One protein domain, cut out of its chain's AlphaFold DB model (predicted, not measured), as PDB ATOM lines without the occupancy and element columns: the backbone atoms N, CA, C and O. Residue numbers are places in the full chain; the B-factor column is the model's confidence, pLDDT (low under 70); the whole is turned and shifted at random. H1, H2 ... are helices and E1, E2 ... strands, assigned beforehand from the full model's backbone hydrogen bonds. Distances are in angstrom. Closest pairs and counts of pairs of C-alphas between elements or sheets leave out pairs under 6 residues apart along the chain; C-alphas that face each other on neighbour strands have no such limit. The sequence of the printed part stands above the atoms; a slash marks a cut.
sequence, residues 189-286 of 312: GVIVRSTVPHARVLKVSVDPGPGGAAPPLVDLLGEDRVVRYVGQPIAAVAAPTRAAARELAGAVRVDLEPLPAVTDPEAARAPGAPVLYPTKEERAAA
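What this domain is: This is residues 189 to 286 of the 312 residues of the protein "Aerobic-type carbon monoxide dehydrogenase small subunit (CoxS/CutS family)" of Nocardiopsis metallicus (UniProt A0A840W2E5). Two small antiparallel sheets, E1 E4 E3 and E2 E5, lie loosely and only partly face to face, with helix H1 packed on E1 and E4 of the larger one. From E5 the long stretch of residues 259 to 279 runs away from this body to the short helix H2, apart from both sheets. The printed part has 98 residues, in the order E1 E2 E3 E4 H1 E5 H2; under half are in named elements, and the class is mixed, helices and strands. It is loose, with a radius of gyration of the C-alphas of 16.0 A, and a rod spanning 53 by 24 by 20 A.

Where its parts are: In the larger sheet, E4 is residues 233 to 239, 17.8 A long; E1 is residues 189 to 193, beginning at C-alpha (159.052, 127.253, 162.832); E3 is residues 217 to 219. E2, residues 199 to 205, spans 16.5 A, and E5, residues 253 to 258, spans 15.2 A. H1 is residues 242 to 250, 12.2 A; H2, residues 280 to 284, ends at C-alpha (184.367, 139.372, 156.028).

How they stand to each other: E4 is the inner strand, antiparallel to E1, with N 190 and O 237 at 2.8 A, and to E3, with N 218 and O 236 at 2.8 A. E3 and E4 form a hairpin. H1 is on this sheet at a height of 6.6 A; the C-alphas of Ala 239 and Ala 245, closest between E4 and H1, are 4.7 A apart. E2 and E5 are antiparallel, with N 202 and O 255 at 2.8 A. The closest C-alphas of E2 and E4, Val 204 and Ala 235, are 7.6 A apart. In H1 and H2 every O i to N i+4 pair is within hydrogen-bond range.

The domain as a whole: The C-alphas of Gly 211 and Pro 271, the two farthest apart, are 53.3 A apart. The printed part has no cut. The links E2 to E3, E3 to E4 and E5 to H2 are long. Residues 209 to 212 have pLDDT under 70.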
ATOM      1  N   GLY A 189     158.250 126.804 163.967       93.00
ATOM      2  CA  GLY A 189     159.052 127.253 162.832       93.00
ATOM      3  C   GLY A 189     159.845 126.107 162.212       93.00
ATOM      4  O   GLY A 189     160.444 125.299 162.921       93.00
ATOM      5  N   VAL A 190     159.904 126.054 160.881       95.00
ATOM      6  CA  VAL A 190     160.735 125.097 160.140       95.00
ATOM      7  C   VAL A 190     161.633 125.849 159.169       95.00
ATOM      8  O   VAL A 190     161.169 126.647 158.356       95.00
ATOM      9  N   ILE A 191     162.937 125.578 159.246       96.12
ATOM     10  CA  ILE A 191     163.929 126.114 158.312       96.12
ATOM     11  C   ILE A 191     164.016 125.176 157.107       96.12
ATOM     12  O   ILE A 191     164.411 124.016 157.245       96.12
ATOM     13  N   VAL A 192     163.710 125.703 155.925       95.94
ATOM     14  CA  VAL A 192     163.991 125.071 154.635       95.94
ATOM     15  C   VAL A 192     165.467 125.284 154.323       95.94
ATOM     16  O   VAL A 192     165.959 126.416 154.301       95.94
ATOM     17  N   ARG A 193     166.194 124.186 154.131       96.69
ATOM     18  CA  ARG A 193     167.653 124.173 153.977       96.69
ATOM     19  C   ARG A 193     168.055 123.715 152.581       96.69
ATOM     20  O   ARG A 193     167.334 122.948 151.950       96.69
ATOM     21  N   SER A 194     169.230 124.143 152.130       95.75
ATOM     22  CA  SER A 194     169.808 123.693 150.866       95.75
ATOM     23  C   SER A 194     170.043 122.188 150.865       95.75
ATOM     24  O   SER A 194     170.683 121.652 151.769       95.75
ATOM     25  N   THR A 195     169.579 121.521 149.813       95.38
ATOM     26  CA  THR A 195     169.878 120.113 149.523       95.38
ATOM     27  C   THR A 195     171.099 119.954 148.615       95.38
ATOM     28  O   THR A 195     171.545 118.834 148.380       95.38
ATOM     29  N   VAL A 196     171.663 121.064 148.124       95.00
ATOM     30  CA  VAL A 196     172.813 121.092 147.214       95.00
ATOM     31  C   VAL A 196     174.008 121.816 147.846       95.00
ATOM     32  O   VAL A 196     173.821 122.725 148.662       95.00
ATOM     33  N   PRO A 197     175.247 121.432 147.492       93.44
ATOM     34  CA  PRO A 197     176.445 121.985 148.115       93.44
ATOM     35  C   PRO A 197     176.800 123.388 147.620       93.44
ATOM     36  O   PRO A 197     177.431 124.121 148.361       93.44
ATOM     37  N   HIS A 198     176.429 123.784 146.399       95.19
ATOM     38  CA  HIS A 198     176.689 125.131 145.890       95.19
ATOM     39  C   HIS A 198     175.683 125.472 144.788       95.19
ATOM     40  O   HIS A 198     175.566 124.733 143.810       95.19
ATOM     41  N   ALA A 199     174.923 126.555 144.947       96.81
ATOM     42  CA  ALA A 199     173.956 126.999 143.945       96.81
ATOM     43  C   ALA A 199     173.565 128.467 144.141       96.81
ATOM     44  O   ALA A 199     173.597 128.992 145.255       96.81
ATOM     45  N   ARG A 200     173.127 129.110 143.060       97.12
ATOM     46  CA  ARG A 200     172.412 130.385 143.109       97.12
ATOM     47  C   ARG A 200     170.916 130.108 143.215       97.12
ATOM     48  O   ARG A 200     170.351 129.416 142.373       97.12
ATOM     49  N   VAL A 201     170.267 130.641 144.243       97.69
ATOM     50  CA  VAL A 201     168.819 130.527 144.434       97.69
ATOM     51  C   VAL A 201     168.127 131.619 143.630       97.69
ATOM     52  O   VAL A 201     168.188 132.804 143.962       97.69
ATOM     53  N   LEU A 202     167.436 131.203 142.574       97.06
ATOM     54  CA  LEU A 202     166.723 132.091 141.664       97.06
ATOM     55  C   LEU A 202     165.402 132.554 142.277       97.06
ATOM     56  O   LEU A 202     165.041 133.725 142.170       97.06
ATOM     57  N   LYS A 203     164.687 131.642 142.943       95.38
ATOM     58  CA  LYS A 203     163.374 131.922 143.525       95.38
ATOM     59  C   LYS A 203     163.071 130.984 144.684       95.38
ATOM     60  O   LYS A 203     163.368 129.796 144.625       95.38
ATOM     61  N   VAL A 204     162.423 131.522 145.712       95.06
ATOM     62  CA  VAL A 204     161.763 130.743 146.764       95.06
ATOM     63  C   VAL A 204     160.277 131.060 146.691       95.06
ATOM     64  O   VAL A 204     159.892 132.226 146.603       95.06
ATOM     65  N   SER A 205     159.435 130.037 146.666       92.62
ATOM     66  CA  SER A 205     157.986 130.216 146.608       92.62
ATOM     67  C   SER A 205     157.259 129.098 147.325       92.62
ATOM     68  O   SER A 205     157.798 128.017 147.530       92.62
ATOM     69  N   VAL A 206     156.018 129.361 147.695       90.25
ATOM     70  CA  VAL A 206     155.115 128.386 148.290       90.25
ATOM     71  C   VAL A 206     153.720 128.690 147.772       90.25
ATOM     72  O   VAL A 206     153.367 129.858 147.594       90.25
ATOM     73  N   ASP A 207     152.964 127.649 147.440       82.00
ATOM     74  CA  ASP A 207     151.591 127.820 146.976       82.00
ATOM     75  C   ASP A 207     150.735 128.344 148.146       82.00
ATOM     76  O   ASP A 207     150.793 127.757 149.231       82.00
ATOM     77  N   PRO A 208     149.966 129.437 147.978       71.56
ATOM     78  CA  PRO A 208     149.062 129.932 149.015       71.56
ATOM     79  C   PRO A 208     147.968 128.932 149.420       71.56
ATOM     80  O   PRO A 208     147.328 129.114 150.454       71.56
ATOM     81  N   GLY A 209     147.738 127.879 148.629       67.81
ATOM     82  CA  GLY A 209     146.735 126.864 148.919       67.81
ATOM     83  C   GLY A 209     145.292 127.374 148.767       67.81
ATOM     84  O   GLY A 209     145.043 128.510 148.337       67.81
ATOM     85  N   PRO A 210     144.298 126.526 149.089       53.84
ATOM     86  CA  PRO A 210     142.888 126.870 148.951       53.84
ATOM     87  C   PRO A 210     142.492 127.930 149.992       53.84
ATOM     88  O   PRO A 210     142.290 127.629 151.163       53.84
ATOM     89  N   GLY A 211     142.401 129.188 149.553       64.56
ATOM     90  CA  GLY A 211     142.080 130.341 150.406       64.56
ATOM     91  C   GLY A 211     142.855 131.618 150.061       64.56
ATOM     92  O   GLY A 211     142.451 132.699 150.477       64.56
ATOM     93  N   GLY A 212     143.934 131.517 149.272       61.88
ATOM     94  CA  GLY A 212     144.617 132.663 148.654       61.88
ATOM     95  C   GLY A 212     145.484 133.527 149.581       61.88
ATOM     96  O   GLY A 212     146.191 134.404 149.089       61.88
ATOM     97  N   ALA A 213     145.477 133.289 150.895       71.75
ATOM     98  CA  ALA A 213     146.393 133.948 151.818       71.75
ATOM     99  C   ALA A 213     147.784 133.304 151.721       71.75
ATOM    100  O   ALA A 213     147.929 132.102 151.926       71.75
ATOM    101  N   ALA A 214     148.808 134.103 151.413       70.50
ATOM    102  CA  ALA A 214     150.180 133.611 151.381       70.50
ATOM    103  C   ALA A 214     150.604 133.157 152.789       70.50
ATOM    104  O   ALA A 214     150.461 133.931 153.743       70.50
ATOM    105  N   PRO A 215     151.115 131.927 152.948       80.25
ATOM    106  CA  PRO A 215     151.576 131.459 154.238       80.25
ATOM    107  C   PRO A 215     152.836 132.230 154.665       80.25
ATOM    108  O   PRO A 215     153.535 132.808 153.825       80.25
ATOM    109  N   PRO A 216     153.157 132.238 155.968       84.25
ATOM    110  CA  PRO A 216     154.350 132.894 156.480       84.25
ATOM    111  C   PRO A 216     155.595 132.246 155.875       84.25
ATOM    112  O   PRO A 216     155.917 131.097 156.179       84.25
ATOM    113  N   LEU A 217     156.286 132.997 155.022       90.44
ATOM    114  CA  LEU A 217     157.539 132.618 154.386       90.44
ATOM    115  C   LEU A 217     158.532 133.764 154.575       90.44
ATOM    116  O   LEU A 217     158.292 134.886 154.134       90.44
ATOM    117  N   VAL A 218     159.648 133.468 155.228       92.19
ATOM    118  CA  VAL A 218     160.748 134.405 155.456       92.19
ATOM    119  C   VAL A 218     161.926 133.960 154.607       92.19
ATOM    120  O   VAL A 218     162.397 132.832 154.754       92.19
ATOM    121  N   ASP A 219     162.401 134.836 153.725       90.88
ATOM    122  CA  ASP A 219     163.650 134.618 152.994       90.88
ATOM    123  C   ASP A 219     164.833 134.815 153.957       90.88
ATOM    124  O   ASP A 219     164.914 135.836 154.642       90.88
ATOM    125  N   LEU A 220     165.707 133.811 154.057       92.62
ATOM    126  CA  LEU A 220     166.879 133.822 154.940       92.62
ATOM    127  C   LEU A 220     168.193 133.990 154.167       92.62
ATOM    128  O   LEU A 220     169.268 133.918 154.766       92.62
ATOM    129  N   LEU A 221     168.131 134.161 152.847       90.06
ATOM    130  CA  LEU A 221     169.313 134.325 152.015       90.06
ATOM    131  C   LEU A 221     169.889 135.739 152.131       90.06
ATOM    132  O   LEU A 221     169.170 136.720 152.315       90.06
ATOM    133  N   GLY A 222     171.208 135.835 151.961       84.56
ATOM    134  CA  GLY A 222     171.877 137.113 151.741       84.56
ATOM    135  C   GLY A 222     171.567 137.697 150.360       84.56
ATOM    136  O   GLY A 222     170.953 137.048 149.509       84.56
ATOM    137  N   GLU A 223     172.044 138.918 150.118       86.06
ATOM    138  CA  GLU A 223     171.813 139.654 148.864       86.06
ATOM    139  C   GLU A 223     172.296 138.898 147.615       86.06
ATOM    140  O   GLU A 223     171.687 139.000 146.552       86.06
ATOM    141  N   ASP A 224     173.357 138.095 147.743       88.81
ATOM    142  CA  ASP A 224     173.911 137.298 146.644       88.81
ATOM    143  C   ASP A 224     173.033 136.099 146.245       88.81
ATOM    144  O   ASP A 224     173.185 135.556 145.147       88.81
ATOM    145  N   ARG A 225     172.109 135.699 147.128       93.88
ATOM    146  CA  ARG A 225     171.255 134.514 147.016       93.88
ATOM    147  C   ARG A 225     172.032 133.224 146.725       93.88
ATOM    148  O   ARG A 225     171.520 132.350 146.028       93.88
ATOM    149  N   VAL A 226     173.254 133.074 147.242       93.50
ATOM    150  CA  VAL A 226     174.090 131.880 147.007       93.50
ATOM    151  C   VAL A 226     174.139 130.973 148.240       93.50
ATOM    152  O   VAL A 226     174.575 131.368 149.327       93.50
ATOM    153  N   VAL A 227     173.762 129.708 148.048       93.62
ATOM    154  CA  VAL A 227     173.991 128.628 149.018       93.62
ATOM    155  C   VAL A 227     175.327 127.958 148.739       93.62
ATOM    156  O   VAL A 227     175.644 127.714 147.583       93.62
ATOM    157  N   ARG A 228     176.113 127.671 149.778       92.19
ATOM    158  CA  ARG A 228     177.528 127.259 149.698       92.19
ATOM    159  C   ARG A 228     177.845 125.957 150.431       92.19
ATOM    160  O   ARG A 228     179.001 125.544 150.458       92.19
ATOM    161  N   TYR A 229     176.845 125.332 151.051       91.69
ATOM    162  CA  TYR A 229     176.956 123.998 151.636       91.69
ATOM    163  C   TYR A 229     175.570 123.362 151.820       91.69
ATOM    164  O   TYR A 229     174.548 124.048 151.941       91.69
ATOM    165  N   VAL A 230     175.539 122.027 151.877       93.38
ATOM    166  CA  VAL A 230     174.319 121.269 152.190       93.38
ATOM    167  C   VAL A 230     173.888 121.591 153.621       93.38
ATOM    168  O   VAL A 230     174.688 121.522 154.549       93.38
ATOM    169  N   GLY A 231     172.619 121.943 153.808       93.12
ATOM    170  CA  GLY A 231     172.073 122.335 155.105       93.12
ATOM    171  C   GLY A 231     172.047 123.847 155.365       93.12
ATOM    172  O   GLY A 231     171.483 124.254 156.387       93.12
ATOM    173  N   GLN A 232     172.594 124.684 154.469       93.19
ATOM    174  CA  GLN A 232     172.505 126.143 154.601       93.19
ATOM    175  C   GLN A 232     171.033 126.594 154.647       93.19
ATOM    176  O   GLN A 232     170.259 126.162 153.789       93.19
ATOM    177  N   PRO A 233     170.615 127.430 155.617       94.50
ATOM    178  CA  PRO A 233     169.268 128.003 155.639       94.50
ATOM    179  C   PRO A 233     168.956 128.789 154.356       94.50
ATOM    180  O   PRO A 233     169.764 129.610 153.930       94.50
ATOM    181  N   ILE A 234     167.791 128.534 153.757       95.56
ATOM    182  CA  ILE A 234     167.283 129.238 152.565       95.56
ATOM    183  C   ILE A 234     166.068 130.081 152.934       95.56
ATOM    184  O   ILE A 234     165.988 131.255 152.595       95.56
ATOM    185  N   ALA A 235     165.119 129.477 153.639       95.44
ATOM    186  CA  ALA A 235     163.905 130.145 154.067       95.44
ATOM    187  C   ALA A 235     163.422 129.565 155.394       95.44
ATOM    188  O   ALA A 235     163.819 128.466 155.784       95.44
ATOM    189  N   ALA A 236     162.545 130.288 156.076       95.38
ATOM    190  CA  ALA A 236     161.790 129.770 157.203       95.38
ATOM    191  C   ALA A 236     160.297 129.902 156.935       95.38
ATOM    192  O   ALA A 236     159.834 130.899 156.382       95.38
ATOM    193  N   VAL A 237     159.554 128.896 157.369       94.88
ATOM    194  CA  VAL A 237     158.097 128.932 157.443       94.88
ATOM    195  C   VAL A 237     157.666 128.734 158.883       94.88
ATOM    196  O   VAL A 237     158.413 128.168 159.685       94.88
ATOM    197  N   ALA A 238     156.465 129.186 159.220       93.56
ATOM    198  CA  ALA A 238     155.902 128.965 160.542       93.56
ATOM    199  C   ALA A 238     154.411 128.643 160.456       93.56
ATOM    200  O   ALA A 238     153.718 129.127 159.564       93.56
ATOM    201  N   ALA A 239     153.922 127.831 161.388       91.19
ATOM    202  CA  ALA A 239     152.501 127.526 161.518       91.19
ATOM    203  C   ALA A 239     152.127 127.284 162.990       91.19
ATOM    204  O   ALA A 239     153.007 127.019 163.809       91.19
ATOM    205  N   PRO A 240     150.830 127.306 163.350       89.62
ATOM    206  CA  PRO A 240     150.398 127.068 164.730       89.62
ATOM    207  C   PRO A 240     150.727 125.673 165.284       89.62
ATOM    208  O   PRO A 240     150.697 125.480 166.494       89.62
ATOM    209  N   THR A 241     151.007 124.686 164.425       86.56
ATOM    210  CA  THR A 241     151.370 123.325 164.844       86.56
ATOM    211  C   THR A 241     152.591 122.826 164.083       86.56
ATOM    212  O   THR A 241     152.813 123.187 162.925       86.56
ATOM    213  N   ARG A 242     153.365 121.930 164.708       85.44
ATOM    214  CA  ARG A 242     154.554 121.321 164.094       85.44
ATOM    215  C   ARG A 242     154.221 120.568 162.809       85.44
ATOM    216  O   ARG A 242     154.985 120.638 161.850       85.44
ATOM    217  N   ALA A 243     153.093 119.856 162.791       84.81
ATOM    218  CA  ALA A 243     152.622 119.136 161.612       84.81
ATOM    219  C   ALA A 243     152.356 120.097 160.444       84.81
ATOM    220  O   ALA A 243     152.930 119.919 159.373       84.81
ATOM    221  N   ALA A 244     151.592 121.168 160.687       88.69
ATOM    222  CA  ALA A 244     151.308 122.178 159.671       88.69
ATOM    223  C   ALA A 244     152.583 122.898 159.201       88.69
ATOM    224  O   ALA A 244     152.751 123.140 158.011       88.69
ATOM    225  N   ALA A 245     153.519 123.196 160.109       91.25
ATOM    226  CA  ALA A 245     154.776 123.853 159.756       91.25
ATOM    227  C   ALA A 245     155.660 122.958 158.869       91.25
ATOM    228  O   ALA A 245     156.295 123.446 157.934       91.25
ATOM    229  N   ARG A 246     155.683 121.642 159.129       90.94
ATOM    230  CA  ARG A 246     156.401 120.656 158.302       90.94
ATOM    231  C   ARG A 246     155.748 120.454 156.939       90.94
ATOM    232  O   ARG A 246     156.468 120.391 155.947       90.94
ATOM    233  N   GLU A 247     154.422 120.370 156.884       90.88
ATOM    234  CA  GLU A 247     153.675 120.293 155.624       90.88
ATOM    235  C   GLU A 247     153.946 121.529 154.759       90.88
ATOM    236  O   GLU A 247     154.346 121.408 153.601       90.88
ATOM    237  N   LEU A 248     153.846 122.715 155.363       92.12
ATOM    238  CA  LEU A 248     154.145 123.980 154.707       92.12
ATOM    239  C   LEU A 248     155.595 124.036 154.205       92.12
ATOM    240  O   LEU A 248     155.833 124.451 153.074       92.12
ATOM    241  N   ALA A 249     156.561 123.578 155.006       93.62
ATOM    242  CA  ALA A 249     157.963 123.510 154.596       93.62
ATOM    243  C   ALA A 249     158.171 122.564 153.404       93.62
ATOM    244  O   ALA A 249     158.940 122.885 152.501       93.62
ATOM    245  N   GLY A 250     157.466 121.428 153.374       93.06
ATOM    246  CA  GLY A 250     157.484 120.482 152.254       93.06
ATOM    247  C   GLY A 250     156.859 121.035 150.970       93.06
ATOM    248  O   GLY A 250     157.211 120.591 149.879       93.06
ATOM    249  N   ALA A 251     155.977 122.030 151.082       93.12
ATOM    250  CA  ALA A 251     155.384 122.732 149.946       93.12
ATOM    251  C   ALA A 251     156.268 123.868 149.390       93.12
ATOM    252  O   ALA A 251     155.969 124.399 148.315       93.12
ATOM    253  N   VAL A 252     157.349 124.252 150.086       94.50
ATOM    254  CA  VAL A 252     158.276 125.288 149.610       94.50
ATOM    255  C   VAL A 252     159.056 124.781 148.396       94.50
ATOM    256  O   VAL A 252     159.755 123.772 148.446       94.50
ATOM    257  N   ARG A 253     158.972 125.533 147.299       94.94
ATOM    258  CA  ARG A 253     159.729 125.325 146.065       94.94
ATOM    259  C   ARG A 253     160.903 126.291 146.008       94.94
ATOM    260  O   ARG A 253     160.725 127.501 146.167       94.94
ATOM    261  N   VAL A 254     162.086 125.744 145.751       96.12
ATOM    262  CA  VAL A 254     163.332 126.495 145.593       96.12
ATOM    263  C   VAL A 254     163.857 126.259 144.182       96.12
ATOM    264  O   VAL A 254     164.367 125.181 143.881       96.12
ATOM    265  N   ASP A 255     163.740 127.274 143.332       96.81
ATOM    266  CA  ASP A 255     164.338 127.258 142.001       96.81
ATOM    267  C   ASP A 255     165.807 127.655 142.138       96.81
ATOM    268  O   ASP A 255     166.128 128.720 142.682       96.81
ATOM    269  N   LEU A 256     166.705 126.795 141.665       96.88
ATOM    270  CA  LEU A 256     168.143 126.964 141.830       96.88
ATOM    271  C   LEU A 256     168.910 126.698 140.537       96.88
ATOM    272  O   LEU A 256     168.515 125.880 139.709       96.88
ATOM    273  N   GLU A 257     170.038 127.381 140.410       97.69
ATOM    274  CA  GLU A 257     171.055 127.156 139.391       97.69
ATOM    275  C   GLU A 257     172.303 126.577 140.080       97.69
ATOM    276  O   GLU A 257     172.935 127.279 140.878       97.69
ATOM    277  N   PRO A 258     172.651 125.299 139.841       96.44
ATOM    278  CA  PRO A 258     173.824 124.683 140.454       96.44
ATOM    279  C   PRO A 258     175.116 125.408 140.074       96.44
ATOM    280  O   PRO A 258     175.335 125.753 138.915       96.44
ATOM    281  N   LEU A 259     176.000 125.582 141.053       95.88
ATOM    282  CA  LEU A 259     177.339 126.130 140.862       95.88
ATOM    283  C   LEU A 259     178.388 125.038 141.127       95.88
ATOM    284  O   LEU A 259     178.121 124.098 141.880       95.88
ATOM    285  N   PRO A 260     179.597 125.137 140.546       94.56
ATOM    286  CA  PRO A 260     180.667 124.183 140.818       94.56
ATOM    287  C   PRO A 260     180.995 124.107 142.315       94.56
ATOM    288  O   PRO A 260     181.313 125.121 142.932       94.56
ATOM    289  N   ALA A 261     180.941 122.911 142.899       93.50
ATOM    290  CA  ALA A 261     181.238 122.674 144.309       93.50
ATOM    291  C   ALA A 261     182.507 121.832 144.474       93.50
ATOM    292  O   ALA A 261     182.797 120.961 143.658       93.50
ATOM    293  N   VAL A 262     183.229 122.066 145.569       92.19
ATOM    294  CA  VAL A 262     184.365 121.250 146.011       92.19
ATOM    295  C   VAL A 262     184.100 120.789 147.438       92.19
ATOM    296  O   VAL A 262     183.749 121.592 148.298       92.19
ATOM    297  N   THR A 263     184.227 119.488 147.688       88.88
ATOM    298  CA  THR A 263     183.997 118.873 149.012       88.88
ATOM    299  C   THR A 263     185.286 118.393 149.667       88.88
ATOM    300  O   THR A 263     185.249 117.831 150.757       88.88
ATOM    301  N   ASP A 264     186.416 118.596 148.996       90.81
ATOM    302  CA  ASP A 264     187.728 118.130 149.414       90.81
ATOM    303  C   ASP A 264     188.689 119.324 149.612       90.81
ATOM    304  O   ASP A 264     188.762 120.195 148.734       90.81
ATOM    305  N   PRO A 265     189.419 119.402 150.743       92.44
ATOM    306  CA  PRO A 265     190.336 120.508 151.016       92.44
ATOM    307  C   PRO A 265     191.505 120.650 150.034       92.44
ATOM    308  O   PRO A 265     192.009 121.763 149.877       92.44
ATOM    309  N   GLU A 266     191.971 119.565 149.408       94.69
ATOM    310  CA  GLU A 266     193.061 119.611 148.428       94.69
ATOM    311  C   GLU A 266     192.540 120.136 147.086       94.69
ATOM    312  O   GLU A 266     193.080 121.106 146.548       94.69
ATOM    313  N   ALA A 267     191.409 119.606 146.617       92.50
ATOM    314  CA  ALA A 267     190.707 120.097 145.435       92.50
ATOM    315  C   ALA A 267     190.308 121.577 145.566       92.50
ATOM    316  O   ALA A 267     190.410 122.328 144.600       92.50
ATOM    317  N   ALA A 268     189.919 122.028 146.764       92.75
ATOM    318  CA  ALA A 268     189.597 123.432 147.030       92.75
ATOM    319  C   ALA A 268     190.806 124.381 146.928       92.75
ATOM    320  O   ALA A 268     190.626 125.587 146.762       92.75
ATOM    321  N   ARG A 269     192.038 123.860 147.031       93.88
ATOM    322  CA  ARG A 269     193.287 124.630 146.886       93.88
ATOM    323  C   ARG A 269     193.862 124.575 145.471       93.88
ATOM    324  O   ARG A 269     194.810 125.307 145.186       93.88
ATOM    325  N   ALA A 270     193.330 123.717 144.604       94.69
ATOM    326  CA  ALA A 270     193.832 123.554 143.249       94.69
ATOM    327  C   ALA A 270     193.595 124.823 142.400       94.69
ATOM    328  O   ALA A 270     192.585 125.514 142.572       94.69
ATOM    329  N   PRO A 271     194.489 125.142 141.446       94.19
ATOM    330  CA  PRO A 271     194.247 126.210 140.482       94.19
ATOM    331  C   PRO A 271     192.923 126.003 139.735       94.19
ATOM    332  O   PRO A 271     192.653 124.916 139.231       94.19
ATOM    333  N   GLY A 272     192.100 127.050 139.650       90.00
ATOM    334  CA  GLY A 272     190.784 126.985 139.002       90.00
ATOM    335  C   GLY A 272     189.660 126.419 139.877       90.00
ATOM    336  O   GLY A 272     188.532 126.312 139.396       90.00
ATOM    337  N   ALA A 273     189.932 126.092 141.146       92.94
ATOM    338  CA  ALA A 273     188.888 125.725 142.092       92.94
ATOM    339  C   ALA A 273     187.853 126.860 142.258       92.94
ATOM    340  O   ALA A 273     188.208 128.044 142.183       92.94
ATOM    341  N   PRO A 274     186.572 126.531 142.501       91.44
ATOM    342  CA  PRO A 274     185.521 127.529 142.666       91.44
ATOM    343  C   PRO A 274     185.801 128.441 143.864       91.44
ATOM    344  O   PRO A 274     186.035 127.976 144.979       91.44
ATOM    345  N   VAL A 275     185.735 129.755 143.649       90.06
ATOM    346  CA  VAL A 275     185.915 130.749 144.713       90.06
ATOM    347  C   VAL A 275     184.557 131.070 145.340       90.06
ATOM    348  O   VAL A 275     183.693 131.638 144.681       90.06
ATOM    349  N   LEU A 276     184.372 130.731 146.620       89.56
ATOM    350  CA  LEU A 276     183.092 130.929 147.325       89.56
ATOM    351  C   LEU A 276     182.815 132.393 147.710       89.56
ATOM    352  O   LEU A 276     181.655 132.805 147.781       89.56
ATOM    353  N   TYR A 277     183.876 133.161 147.974       90.19
ATOM    354  CA  TYR A 277     183.830 134.568 148.387       90.19
ATOM    355  C   TYR A 277     184.961 135.347 147.687       90.19
ATOM    356  O   TYR A 277     186.092 135.387 148.199       90.19
ATOM    357  N   PRO A 278     184.713 135.890 146.482       87.50
ATOM    358  CA  PRO A 278     185.757 136.506 145.665       87.50
ATOM    359  C   PRO A 278     186.347 137.784 146.276       87.50
ATOM    360  O   PRO A 278     187.566 137.982 146.225       87.50
ATOM    361  N   THR A 279     185.537 138.621 146.920       89.75
ATOM    362  CA  THR A 279     185.987 139.899 147.496       89.75
ATOM    363  C   THR A 279     186.381 139.782 148.971       89.75
ATOM    364  O   THR A 279     186.079 138.801 149.658       89.75
ATOM    365  N   LYS A 280     187.119 140.776 149.478       89.25
ATOM    366  CA  LYS A 280     187.502 140.826 150.898       89.25
ATOM    367  C   LYS A 280     186.276 141.087 151.772       89.25
ATOM    368  O   LYS A 280     186.163 140.506 152.847       89.25
ATOM    369  N   GLU A 281     185.382 141.932 151.285       86.94
ATOM    370  CA  GLU A 281     184.127 142.324 151.911       86.94
ATOM    371  C   GLU A 281     183.209 141.104 152.061       86.94
ATOM    372  O   GLU A 281     182.743 140.830 153.162       86.94
ATOM    373  N   GLU A 282     183.053 140.293 151.011       84.69
ATOM    374  CA  GLU A 282     182.281 139.045 151.066       84.69
ATOM    375  C   GLU A 282     182.898 138.009 152.008       84.69
ATOM    376  O   GLU A 282     182.170 137.322 152.716       84.69
ATOM    377  N   ARG A 283     184.234 137.897 152.063       87.19
ATOM    378  CA  ARG A 283     184.901 137.021 153.044       87.19
ATOM    379  C   ARG A 283     184.674 137.489 154.479       87.19
ATOM    380  O   ARG A 283     184.546 136.651 155.364       87.19
ATOM    381  N   ALA A 284     184.641 138.799 154.711       83.06
ATOM    382  CA  ALA A 284     184.367 139.372 156.028       83.06
ATOM    383  C   ALA A 284     182.888 139.235 156.429       83.06
ATOM    384  O   ALA A 284     182.594 139.067 157.607       83.06
ATOM    385  N   ALA A 285     181.977 139.280 155.454       78.69
ATOM    386  CA  ALA A 285     180.542 139.078 155.643       78.69
ATOM    387  C   ALA A 285     180.116 137.600 155.584       78.69
ATOM    388  O   ALA A 285     178.937 137.295 155.769       78.69
ATOM    389  N   ALA A 286     181.047 136.680 155.309       77.81
ATOM    390  CA  ALA A 286     180.756 135.259 155.213       77.81
ATOM    391  C   ALA A 286     180.141 134.768 156.535       77.81
ATOM    392  O   ALA A 286     180.728 134.986 157.598       77.81
TER     393      ALA A 286